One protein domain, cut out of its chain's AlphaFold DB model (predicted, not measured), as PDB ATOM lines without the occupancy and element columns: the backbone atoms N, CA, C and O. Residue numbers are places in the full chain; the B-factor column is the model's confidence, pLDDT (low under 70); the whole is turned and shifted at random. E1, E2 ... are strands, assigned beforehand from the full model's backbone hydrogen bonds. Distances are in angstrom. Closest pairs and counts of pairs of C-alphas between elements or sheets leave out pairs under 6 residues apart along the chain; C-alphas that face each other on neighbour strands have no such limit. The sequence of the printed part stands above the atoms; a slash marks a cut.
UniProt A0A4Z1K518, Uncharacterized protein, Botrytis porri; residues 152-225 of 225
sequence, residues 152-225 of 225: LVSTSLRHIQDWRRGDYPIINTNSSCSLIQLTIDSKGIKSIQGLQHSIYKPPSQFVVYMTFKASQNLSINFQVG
ATOM      1  N   LEU A 152     -35.731  89.335 244.983       66.31
ATOM      2  CA  LEU A 152     -35.875  89.058 243.554       66.31
ATOM      3  C   LEU A 152     -34.884  89.907 242.744       66.31
ATOM      4  O   LEU A 152     -34.933  91.137 242.789       66.31
ATOM      5  N   VAL A 153     -34.017  89.249 241.978       69.50
ATOM      6  CA  VAL A 153     -33.122  89.904 241.024       69.50
ATOM      7  C   VAL A 153     -33.804  89.879 239.664       69.50
ATOM      8  O   VAL A 153     -34.020  88.811 239.097       69.50
ATOM      9  N   SER A 154     -34.179  91.047 239.148       78.19
ATOM     10  CA  SER A 154     -34.717  91.162 237.793       78.19
ATOM     11  C   SER A 154     -33.580  91.450 236.822       78.19
ATOM     12  O   SER A 154     -32.919  92.480 236.940       78.19
ATOM     13  N   THR A 155     -33.359  90.552 235.864       77.62
ATOM     14  CA  THR A 155     -32.310  90.707 234.848       77.62
ATOM     15  C   THR A 155     -32.892  90.486 233.460       77.62
ATOM     16  O   THR A 155     -33.704  89.581 233.246       77.62
ATOM     17  N   SER A 156     -32.469  91.303 232.493       82.31
ATOM     18  CA  SER A 156     -32.829  91.097 231.091       82.31
ATOM     19  C   SER A 156     -32.209  89.805 230.570       82.31
ATOM     20  O   SER A 156     -31.008  89.584 230.722       82.31
ATOM     21  N   LEU A 157     -33.010  88.987 229.883       81.00
ATOM     22  CA  LEU A 157     -32.555  87.734 229.276       81.00
ATOM     23  C   LEU A 157     -31.319  87.913 228.389       81.00
ATOM     24  O   LEU A 157     -30.441  87.059 228.385       81.00
ATOM     25  N   ARG A 158     -31.226  89.042 227.681       80.19
ATOM     26  CA  ARG A 158     -30.131  89.341 226.746       80.19
ATOM     27  C   ARG A 158     -28.759  89.462 227.415       80.19
ATOM     28  O   ARG A 158     -27.745  89.358 226.736       80.19
ATOM     29  N   HIS A 159     -28.740  89.759 228.715       84.94
ATOM     30  CA  HIS A 159     -27.521  89.958 229.495       84.94
ATOM     31  C   HIS A 159     -27.102  88.693 230.237       84.94
ATOM     32  O   HIS A 159     -26.062  88.692 230.886       84.94
ATOM     33  N   ILE A 160     -27.898  87.626 230.179       87.06
ATOM     34  CA  ILE A 160     -27.596  86.376 230.869       87.06
ATOM     35  C   ILE A 160     -26.693  85.534 229.985       87.06
ATOM     36  O   ILE A 160     -27.083  85.115 228.895       87.06
ATOM     37  N   GLN A 161     -25.499  85.255 230.493       90.00
ATOM     38  CA  GLN A 161     -24.556  84.354 229.851       90.00
ATOM     39  C   GLN A 161     -24.838  82.901 230.245       90.00
ATOM     40  O   GLN A 161     -24.959  82.040 229.377       90.00
ATOM     41  N   ASP A 162     -24.985  82.630 231.541       90.81
ATOM     42  CA  ASP A 162     -25.365  81.313 232.057       90.81
ATOM     43  C   ASP A 162     -26.140  81.482 233.364       90.81
ATOM     44  O   ASP A 162     -25.863  82.365 234.178       90.81
ATOM     45  N   TRP A 163     -27.132  80.632 233.565       91.06
ATOM     46  CA  TRP A 163     -27.834  80.494 234.828       91.06
ATOM     47  C   TRP A 163     -28.321  79.063 234.975       91.06
ATOM     48  O   TRP A 163     -28.814  78.455 234.020       91.06
ATOM     49  N   ARG A 164     -28.249  78.544 236.197       90.19
ATOM     50  CA  ARG A 164     -28.800  77.245 236.570       90.19
ATOM     51  C   ARG A 164     -29.657  77.404 237.812       90.19
ATOM     52  O   ARG A 164     -29.388  78.224 238.683       90.19
ATOM     53  N   ARG A 165     -30.726  76.619 237.883       85.38
ATOM     54  CA  ARG A 165     -31.642  76.628 239.022       85.38
ATOM     55  C   ARG A 165     -30.898  76.294 240.319       85.38
ATOM     56  O   ARG A 165     -30.362  75.198 240.430       85.38
ATOM     57  N   GLY A 166     -30.954  77.220 241.277       78.31
ATOM     58  CA  GLY A 166     -30.220  77.170 242.549       78.31
ATOM     59  C   GLY A 166     -29.032  78.138 242.600       78.31
ATOM     60  O   GLY A 166     -28.616  78.517 243.683       78.31
ATOM     61  N   ASP A 167     -28.554  78.610 241.447       82.38
ATOM     62  CA  ASP A 167     -27.371  79.466 241.354       82.38
ATOM     63  C   ASP A 167     -27.728  80.934 241.052       82.38
ATOM     64  O   ASP A 167     -28.823  81.260 240.567       82.38
ATOM     65  N   TYR A 168     -26.763  81.829 241.293       83.25
ATOM     66  CA  TYR A 168     -26.816  83.221 240.838       83.25
ATOM     67  C   TYR A 168     -26.597  83.308 239.320       83.25
ATOM     68  O   TYR A 168     -25.759  82.586 238.776       83.25
ATOM     69  N   PRO A 169     -27.333  84.182 238.604       87.19
ATOM     70  CA  PRO A 169     -27.128  84.356 237.171       87.19
ATOM     71  C   PRO A 169     -25.769  85.003 236.888       87.19
ATOM     72  O   PRO A 169     -25.409  86.009 237.500       87.19
ATOM     73  N   ILE A 170     -25.044  84.462 235.911       89.38
ATOM     74  CA  ILE A 170     -23.829  85.068 235.369       89.38
ATOM     75  C   ILE A 170     -24.254  86.074 234.301       89.38
ATOM     76  O   ILE A 170     -24.818  85.706 233.265       89.38
ATOM     77  N   ILE A 171     -24.004  87.354 234.576       87.81
ATOM     78  CA  ILE A 171     -24.431  88.476 233.738       87.81
ATOM     79  C   ILE A 171     -23.231  89.009 232.955       87.81
ATOM     80  O   ILE A 171     -22.184  89.287 233.534       87.81
ATOM     81  N   ASN A 172     -23.401  89.205 231.652       84.00
ATOM     82  CA  ASN A 172     -22.425  89.867 230.800       84.00
ATOM     83  C   ASN A 172     -23.103  90.998 230.015       84.00
ATOM     84  O   ASN A 172     -23.866  90.776 229.077       84.00
ATOM     85  N   THR A 173     -22.827  92.237 230.422       75.75
ATOM     86  CA  THR A 173     -23.388  93.448 229.801       75.75
ATOM     87  C   THR A 173     -22.721  93.808 228.478       75.75
ATOM     88  O   THR A 173     -23.307  94.553 227.696       75.75
ATOM     89  N   ASN A 174     -21.517  93.284 228.228       71.19
ATOM     90  CA  ASN A 174     -20.687  93.635 227.076       71.19
ATOM     91  C   ASN A 174     -20.886  92.660 225.908       71.19
ATOM     92  O   ASN A 174     -20.565  92.988 224.769       71.19
ATOM     93  N   SER A 175     -21.432  91.470 226.173       63.34
ATOM     94  CA  SER A 175     -21.801  90.498 225.149       63.34
ATOM     95  C   SER A 175     -23.302  90.529 224.888       63.34
ATOM     96  O   SER A 175     -24.100  90.190 225.760       63.34
ATOM     97  N   SER A 176     -23.706  90.858 223.665       65.44
ATOM     98  CA  SER A 176     -25.063  90.581 223.202       65.44
ATOM     99  C   SER A 176     -25.126  89.136 222.715       65.44
ATOM    100  O   SER A 176     -24.693  88.832 221.601       65.44
ATOM    101  N   CYS A 177     -25.634  88.225 223.543       68.06
ATOM    102  CA  CYS A 177     -26.038  86.912 223.050       68.06
ATOM    103  C   CYS A 177     -27.147  87.118 222.013       68.06
ATOM    104  O   CYS A 177     -28.147  87.776 222.294       68.06
ATOM    105  N   SER A 178     -26.964  86.599 220.800       80.56
ATOM    106  CA  SER A 178     -27.982  86.692 219.747       80.56
ATOM    107  C   SER A 178     -29.135  85.717 220.007       80.56
ATOM    108  O   SER A 178     -30.280  85.976 219.623       80.56
ATOM    109  N   LEU A 179     -28.837  84.616 220.700       87.94
ATOM    110  CA  LEU A 179     -29.749  83.526 221.008       87.94
ATOM    111  C   LEU A 179     -29.748  83.227 222.507       87.94
ATOM    112  O   LEU A 179     -28.718  83.302 223.172       87.94
ATOM    113  N   ILE A 180     -30.907  82.832 223.017       89.19
ATOM    114  CA  ILE A 180     -31.095  82.308 224.366       89.19
ATOM    115  C   ILE A 180     -31.573  80.869 224.244       89.19
ATOM    116  O   ILE A 180     -32.530  80.596 223.520       89.19
ATOM    117  N   GLN A 181     -30.922  79.964 224.969       91.31
ATOM    118  CA  GLN A 181     -31.348  78.584 225.134       91.31
ATOM    119  C   GLN A 181     -31.891  78.366 226.545       91.31
ATOM    120  O   GLN A 181     -31.168  78.482 227.534       91.31
ATOM    121  N   LEU A 182     -33.165  77.997 226.629       91.19
ATOM    122  CA  LEU A 182     -33.786  77.481 227.839       91.19
ATOM    123  C   LEU A 182     -33.695  75.963 227.851       91.19
ATOM    124  O   LEU A 182     -33.967  75.295 226.852       91.19
ATOM    125  N   THR A 183     -33.368  75.427 229.016       93.06
ATOM    126  CA  THR A 183     -33.532  74.009 229.323       93.06
ATOM    127  C   THR A 183     -34.607  73.891 230.389       93.06
ATOM    128  O   THR A 183     -34.488  74.507 231.448       93.06
ATOM    129  N   ILE A 184     -35.653  73.117 230.120       91.44
ATOM    130  CA  ILE A 184     -36.822  72.975 230.992       91.44
ATOM    131  C   ILE A 184     -36.990  71.498 231.336       91.44
ATOM    132  O   ILE A 184     -36.925  70.652 230.449       91.44
ATOM    133  N   ASP A 185     -37.187  71.182 232.613       91.00
ATOM    134  CA  ASP A 185     -37.524  69.836 233.078       91.00
ATOM    135  C   ASP A 185     -38.856  69.832 233.845       91.00
ATOM    136  O   ASP A 185     -39.539  70.849 233.939       91.00
ATOM    137  N   SER A 186     -39.227  68.684 234.412       86.94
ATOM    138  CA  SER A 186     -40.437  68.514 235.244       86.94
ATOM    139  C   SER A 186     -40.606  69.517 236.400       86.94
ATOM    140  O   SER A 186     -41.695  69.636 236.946       86.94
ATOM    141  N   LYS A 187     -39.540  70.228 236.799       85.81
ATOM    142  CA  LYS A 187     -39.544  71.218 237.887       85.81
ATOM    143  C   LYS A 187     -39.510  72.660 237.348       85.81
ATOM    144  O   LYS A 187     -39.158  73.583 238.087       85.81
ATOM    145  N   GLY A 188     -39.769  72.852 236.053       88.31
ATOM    146  CA  GLY A 188     -39.697  74.139 235.365       88.31
ATOM    147  C   GLY A 188     -38.346  74.423 234.719       88.31
ATOM    148  O   GLY A 188     -37.601  73.517 234.342       88.31
ATOM    149  N   ILE A 189     -38.021  75.712 234.575       90.25
ATOM    150  CA  ILE A 189     -36.771  76.146 233.941       90.25
ATOM    151  C   ILE A 189     -35.583  75.666 234.787       90.25
ATOM    152  O   ILE A 189     -35.428  76.031 235.955       90.25
ATOM    153  N   LYS A 190     -34.747  74.829 234.176       90.12
ATOM    154  CA  LYS A 190     -33.540  74.244 234.761       90.12
ATOM    155  C   LYS A 190     -32.317  75.120 234.531       90.12
ATOM    156  O   LYS A 190     -31.496  75.250 235.436       90.12
ATOM    157  N   SER A 191     -32.180  75.683 233.333       92.50
ATOM    158  CA  SER A 191     -31.077  76.581 232.997       92.50
ATOM    159  C   SER A 191     -31.425  77.533 231.857       92.50
ATOM    160  O   SER A 191     -32.321  77.263 231.051       92.50
ATOM    161  N   ILE A 192     -30.684  78.636 231.803       91.69
ATOM    162  CA  ILE A 192     -30.700  79.639 230.738       91.69
ATOM    163  C   ILE A 192     -29.263  79.803 230.272       91.69
ATOM    164  O   ILE A 192     -28.381  80.000 231.100       91.69
ATOM    165  N   GLN A 193     -29.032  79.742 228.966       92.25
ATOM    166  CA  GLN A 193     -27.710  79.951 228.388       92.25
ATOM    167  C   GLN A 193     -27.797  80.972 227.262       92.25
ATOM    168  O   GLN A 193     -28.628  80.841 226.360       92.25
ATOM    169  N   GLY A 194     -26.932  81.977 227.314       90.12
ATOM    170  CA  GLY A 194     -26.728  82.919 226.231       90.12
ATOM    171  C   GLY A 194     -25.776  82.330 225.194       90.12
ATOM    172  O   GLY A 194     -24.665  81.916 225.519       90.12
ATOM    173  N   LEU A 195     -26.206  82.279 223.935       88.31
ATOM    174  CA  LEU A 195     -25.473  81.650 222.839       88.31
ATOM    175  C   LEU A 195     -25.213  82.639 221.697       88.31
ATOM    176  O   LEU A 195     -26.009  83.541 221.429       88.31
ATOM    177  N   GLN A 196     -24.099  82.430 220.992       84.81
ATOM    178  CA  GLN A 196     -23.787  83.132 219.739       84.81
ATOM    179  C   GLN A 196     -24.323  82.387 218.510       84.81
ATOM    180  O   GLN A 196     -24.714  83.007 217.524       84.81
ATOM    181  N   HIS A 197     -24.380  81.056 218.582       83.06
ATOM    182  CA  HIS A 197     -24.905  80.186 217.536       83.06
ATOM    183  C   HIS A 197     -25.821  79.116 218.138       83.06
ATOM    184  O   HIS A 197     -25.731  78.791 219.322       83.06
ATOM    185  N   SER A 198     -26.703  78.547 217.315       82.38
ATOM    186  CA  SER A 198     -27.529  77.417 217.746       82.38
ATOM    187  C   SER A 198     -26.638  76.219 218.081       82.38
ATOM    188  O   SER A 198     -25.673  75.935 217.370       82.38
ATOM    189  N   ILE A 199     -26.954  75.526 219.173       85.81
ATOM    190  CA  ILE A 199     -26.293  74.285 219.577       85.81
ATOM    191  C   ILE A 199     -27.337  73.180 219.520       85.81
ATOM    192  O   ILE A 199     -28.365  73.262 220.197       85.81
ATOM    193  N   TYR A 200     -27.056  72.138 218.738       86.44
ATOM    194  CA  TYR A 200     -27.895  70.947 218.708       86.44
ATOM    195  C   TYR A 200     -27.897  70.271 220.082       86.44
ATOM    196  O   TYR A 200     -26.846  70.033 220.682       86.44
ATOM    197  N   LYS A 201     -29.092  69.955 220.579       86.81
ATOM    198  CA  LYS A 201     -29.285  69.157 221.787       86.81
ATOM    199  C   LYS A 201     -30.026  67.881 221.401       86.81
ATOM    200  O   LYS A 201     -31.026  67.975 220.689       86.81
ATOM    201  N   PRO A 202     -29.558  66.703 221.845       86.44
ATOM    202  CA  PRO A 202     -30.260  65.464 221.565       86.44
ATOM    203  C   PRO A 202     -31.640  65.479 222.241       86.44
ATOM    204  O   PRO A 202     -31.782  66.057 223.325       86.44
ATOM    205  N   PRO A 203     -32.653  64.843 221.632       85.56
ATOM    206  CA  PRO A 203     -33.966  64.728 222.244       85.56
ATOM    207  C   PRO A 203     -33.872  64.000 223.590       85.56
ATOM    208  O   PRO A 203     -33.103  63.054 223.763       85.56
ATOM    209  N   SER A 204     -34.670  64.451 224.553       88.69
ATOM    210  CA  SER A 204     -34.774  63.844 225.874       88.69
ATOM    211  C   SER A 204     -36.237  63.722 226.261       88.69
ATOM    212  O   SER A 204     -37.001  64.668 226.113       88.69
ATOM    213  N   GLN A 205     -36.620  62.583 226.831       87.88
ATOM    214  CA  GLN A 205     -37.963  62.406 227.389       87.88
ATOM    215  C   GLN A 205     -38.186  63.177 228.701       87.88
ATOM    216  O   GLN A 205     -39.313  63.283 229.165       87.88
ATOM    217  N   PHE A 206     -37.121  63.695 229.323       88.00
ATOM    218  CA  PHE A 206     -37.181  64.369 230.627       88.00
ATOM    219  C   PHE A 206     -36.968  65.883 230.542       88.00
ATOM    220  O   PHE A 206     -37.130  66.585 231.541       88.00
ATOM    221  N   VAL A 207     -36.515  66.376 229.386       90.81
ATOM    222  CA  VAL A 207     -36.030  67.746 229.225       90.81
ATOM    223  C   VAL A 207     -36.428  68.282 227.857       90.81
ATOM    224  O   VAL A 207     -36.208  67.626 226.843       90.81
ATOM    225  N   VAL A 208     -36.940  69.509 227.837       90.88
ATOM    226  CA  VAL A 208     -37.206  70.276 226.617       90.88
ATOM    227  C   VAL A 208     -36.171  71.381 226.483       90.88
ATOM    228  O   VAL A 208     -35.844  72.073 227.451       90.88
ATOM    229  N   TYR A 209     -35.676  71.555 225.262       91.44
ATOM    230  CA  TYR A 209     -34.795  72.652 224.888       91.44
ATOM    231  C   TYR A 209     -35.575  73.638 224.032       91.44
ATOM    232  O   TYR A 209     -36.232  73.245 223.070       91.44
ATOM    233  N   MET A 210     -35.490  74.920 224.364       88.81
ATOM    234  CA  MET A 210     -36.095  75.989 223.580       88.81
ATOM    235  C   MET A 210     -35.023  77.021 223.264       88.81
ATOM    236  O   MET A 210     -34.390  77.537 224.179       88.81
ATOM    237  N   THR A 211     -34.832  77.328 221.984       88.56
ATOM    238  CA  THR A 211     -33.886  78.356 221.541       88.56
ATOM    239  C   THR A 211     -34.652  79.463 220.832       88.56
ATOM    240  O   THR A 211     -35.404  79.189 219.899       88.56
ATOM    241  N   PHE A 212     -34.455  80.710 221.244       86.31
ATOM    242  CA  PHE A 212     -35.068  81.875 220.604       86.31
ATOM    243  C   PHE A 212     -34.089  83.042 220.540       86.31
ATOM    244  O   PHE A 212     -33.082  83.074 221.246       86.31
ATOM    245  N   LYS A 213     -34.370  84.011 219.665       85.00
ATOM    246  CA  LYS A 213     -33.558  85.227 219.551       85.00
ATOM    247  C   LYS A 213     -33.732  86.094 220.790       85.00
ATOM    248  O   LYS A 213     -34.853  86.297 221.245       85.00
ATOM    249  N   ALA A 214     -32.645  86.690 221.272       74.81
ATOM    250  CA  ALA A 214     -32.657  87.625 222.402       74.81
ATOM    251  C   ALA A 214     -33.327  88.985 222.074       74.81
ATOM    252  O   ALA A 214     -33.046  89.997 222.711       74.81
ATOM    253  N   SER A 215     -34.192  89.042 221.056       62.31
ATOM    254  CA  SER A 215     -34.680  90.268 220.420       62.31
ATOM    255  C   SER A 215     -35.901  90.901 221.095       62.31
ATOM    256  O   SER A 215     -36.661  91.608 220.441       62.31
ATOM    257  N   GLN A 216     -36.114  90.679 222.393       55.31
ATOM    258  CA  GLN A 216     -37.172  91.344 223.156       55.31
ATOM    259  C   GLN A 216     -36.671  91.672 224.566       55.31
ATOM    260  O   GLN A 216     -35.891  90.914 225.142       55.31
ATOM    261  N   ASN A 217     -37.133  92.792 225.132       59.06
ATOM    262  CA  ASN A 217     -36.872  93.230 226.510       59.06
ATOM    263  C   ASN A 217     -37.575  92.325 227.547       59.06
ATOM    264  O   ASN A 217     -38.257  92.798 228.453       59.06
ATOM    265  N   LEU A 218     -37.436  91.009 227.408       67.00
ATOM    266  CA  LEU A 218     -37.924  90.040 228.371       67.00
ATOM    267  C   LEU A 218     -36.995  90.077 229.583       67.00
ATOM    268  O   LEU A 218     -35.789  89.836 229.478       67.00
ATOM    269  N   SER A 219     -37.571  90.423 230.728       61.75
ATOM    270  CA  SER A 219     -36.886  90.375 232.016       61.75
ATOM    271  C   SER A 219     -37.345  89.142 232.774       61.75
ATOM    272  O   SER A 219     -38.516  88.759 232.720       61.75
ATOM    273  N   ILE A 220     -36.408  88.508 233.467       66.06
ATOM    274  CA  ILE A 220     -36.683  87.370 234.331       66.06
ATOM    275  C   ILE A 220     -36.397  87.770 235.762       66.06
ATOM    276  O   ILE A 220     -35.340  88.323 236.059       66.06
ATOM    277  N   ASN A 221     -37.329  87.419 236.642       63.84
ATOM    278  CA  ASN A 221     -37.133  87.519 238.077       63.84
ATOM    279  C   ASN A 221     -36.508  86.217 238.590       63.84
ATOM    280  O   ASN A 221     -37.153  85.160 238.644       63.84
ATOM    281  N   PHE A 222     -35.237  86.309 238.961       60.97
ATOM    282  CA  PHE A 222     -34.508  85.280 239.679       60.97
ATOM    283  C   PHE A 222     -34.831  85.401 241.159       60.97
ATOM    284  O   PHE A 222     -34.720  86.474 241.743       60.97
ATOM    285  N   GLN A 223     -35.220  84.285 241.760       56.94
ATOM    286  CA  GLN A 223     -35.164  84.140 243.206       56.94
ATOM    287  C   GLN A 223     -34.031  83.168 243.469       56.94
ATOM    288  O   GLN A 223     -34.120  82.009 243.039       56.94
ATOM    289  N   VAL A 224     -32.955  83.709 244.028       46.94
ATOM    290  CA  VAL A 224     -31.693  83.011 244.227       46.94
ATOM    291  C   VAL A 224     -31.509  82.752 245.706       46.94
ATOM    292  O   VAL A 224     -31.747  83.646 246.515       46.94
ATOM    293  N   GLY A 225     -31.065  81.534 245.988       41.94
ATOM    294  CA  GLY A 225     -30.624  81.074 247.282       41.94
ATOM    295  C   GLY A 225     -30.386  79.582 247.263       41.94
ATOM    296  O   GLY A 225     -31.118  78.855 246.540       41.94
TER     297      GLY A 225
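Overview. This is residues 152 to 225 of the 225 residues of an uncharacterized protein of Botrytis porri (UniProt A0A4Z1K518). A single twisted sheet of four antiparallel strands, spread like a fan, makes the body, and a small two-strand ribbon of E1 and E6 stands at one side of it, so that the first and last strands pair with each other. A long link after E2 folds back along that edge strand, with residues 170 to 171 paired to it, and the long link from E4 to E5 swings out past the other edge strand, E5. The printed part has 74 residues with no named helix and six named strands, E1 to E6 in chain order; the large sheet has the order E2, E4, E3, E5. The class is all strand, though 35 of the 74 residues, under half, are in named elements. The whole is compact, with a radius of gyration of the C-alphas of 12.0 A and spans of 34 by 30 by 17 A.

Along the chain. E1, residues 153 to 156, begins with C-alpha 153 at (-33.122, 89.904, 241.024) and is 10.0 A long. E2 is residues 160 to 164, 10.8 A. E3, residues 179 to 185, is 19.8 A long, from C-alpha 179 at (-29.749, 83.526, 221.008). E4, residues 188 to 195, is the longest strand by residues and measures 20.4 A. E5, residues 207 to 213, measures 20.1 A. E6, residues 219 to 222, is 9.5 A long and ends with C-alpha 222 at (-34.508, 85.280, 239.679).

Arrangement. E1 and E6 are antiparallel neighbours at 150 degrees, with N 222 and O 153 2.8 A apart, within hydrogen-bond range. E1 and E2 meet only through their link. E2 is an edge strand of the large sheet; its neighbour E4 is antiparallel at 150 degrees, with N 163 and O 192 at 2.8 A. Residues 160 to 162 of E2 also pair, antiparallel, with residues 170 to 171. E3 and E4 form a hairpin at 159 degrees, with N 181 and O 193 at 2.8 A. E3 and the other edge strand, E5, are antiparallel at 161 degrees, with N 182 and O 210 at 2.8 A. E2 and E3 are only just apart, their closest C-alphas 8.4 A from each other. E6 is apart from E2, E3, E4 and E5.

Size, cuts and confidence. The two C-alphas farthest apart are those of Asn 174 and Gln 205, at 35.7 A. The C-alphas of the sheet E2, E4, E3, E5 lie up to 4.7 A off its best plane. The printed part has no cut and ends at the chain's last residue, Gly 225. The links from E2 to E3, 14 residues, and from E4 to E5, 11 residues, are long. The mean pLDDT of the printed part is 80.9; residues 152 to 153, 175 to 177 and 215 to 225 are under 70.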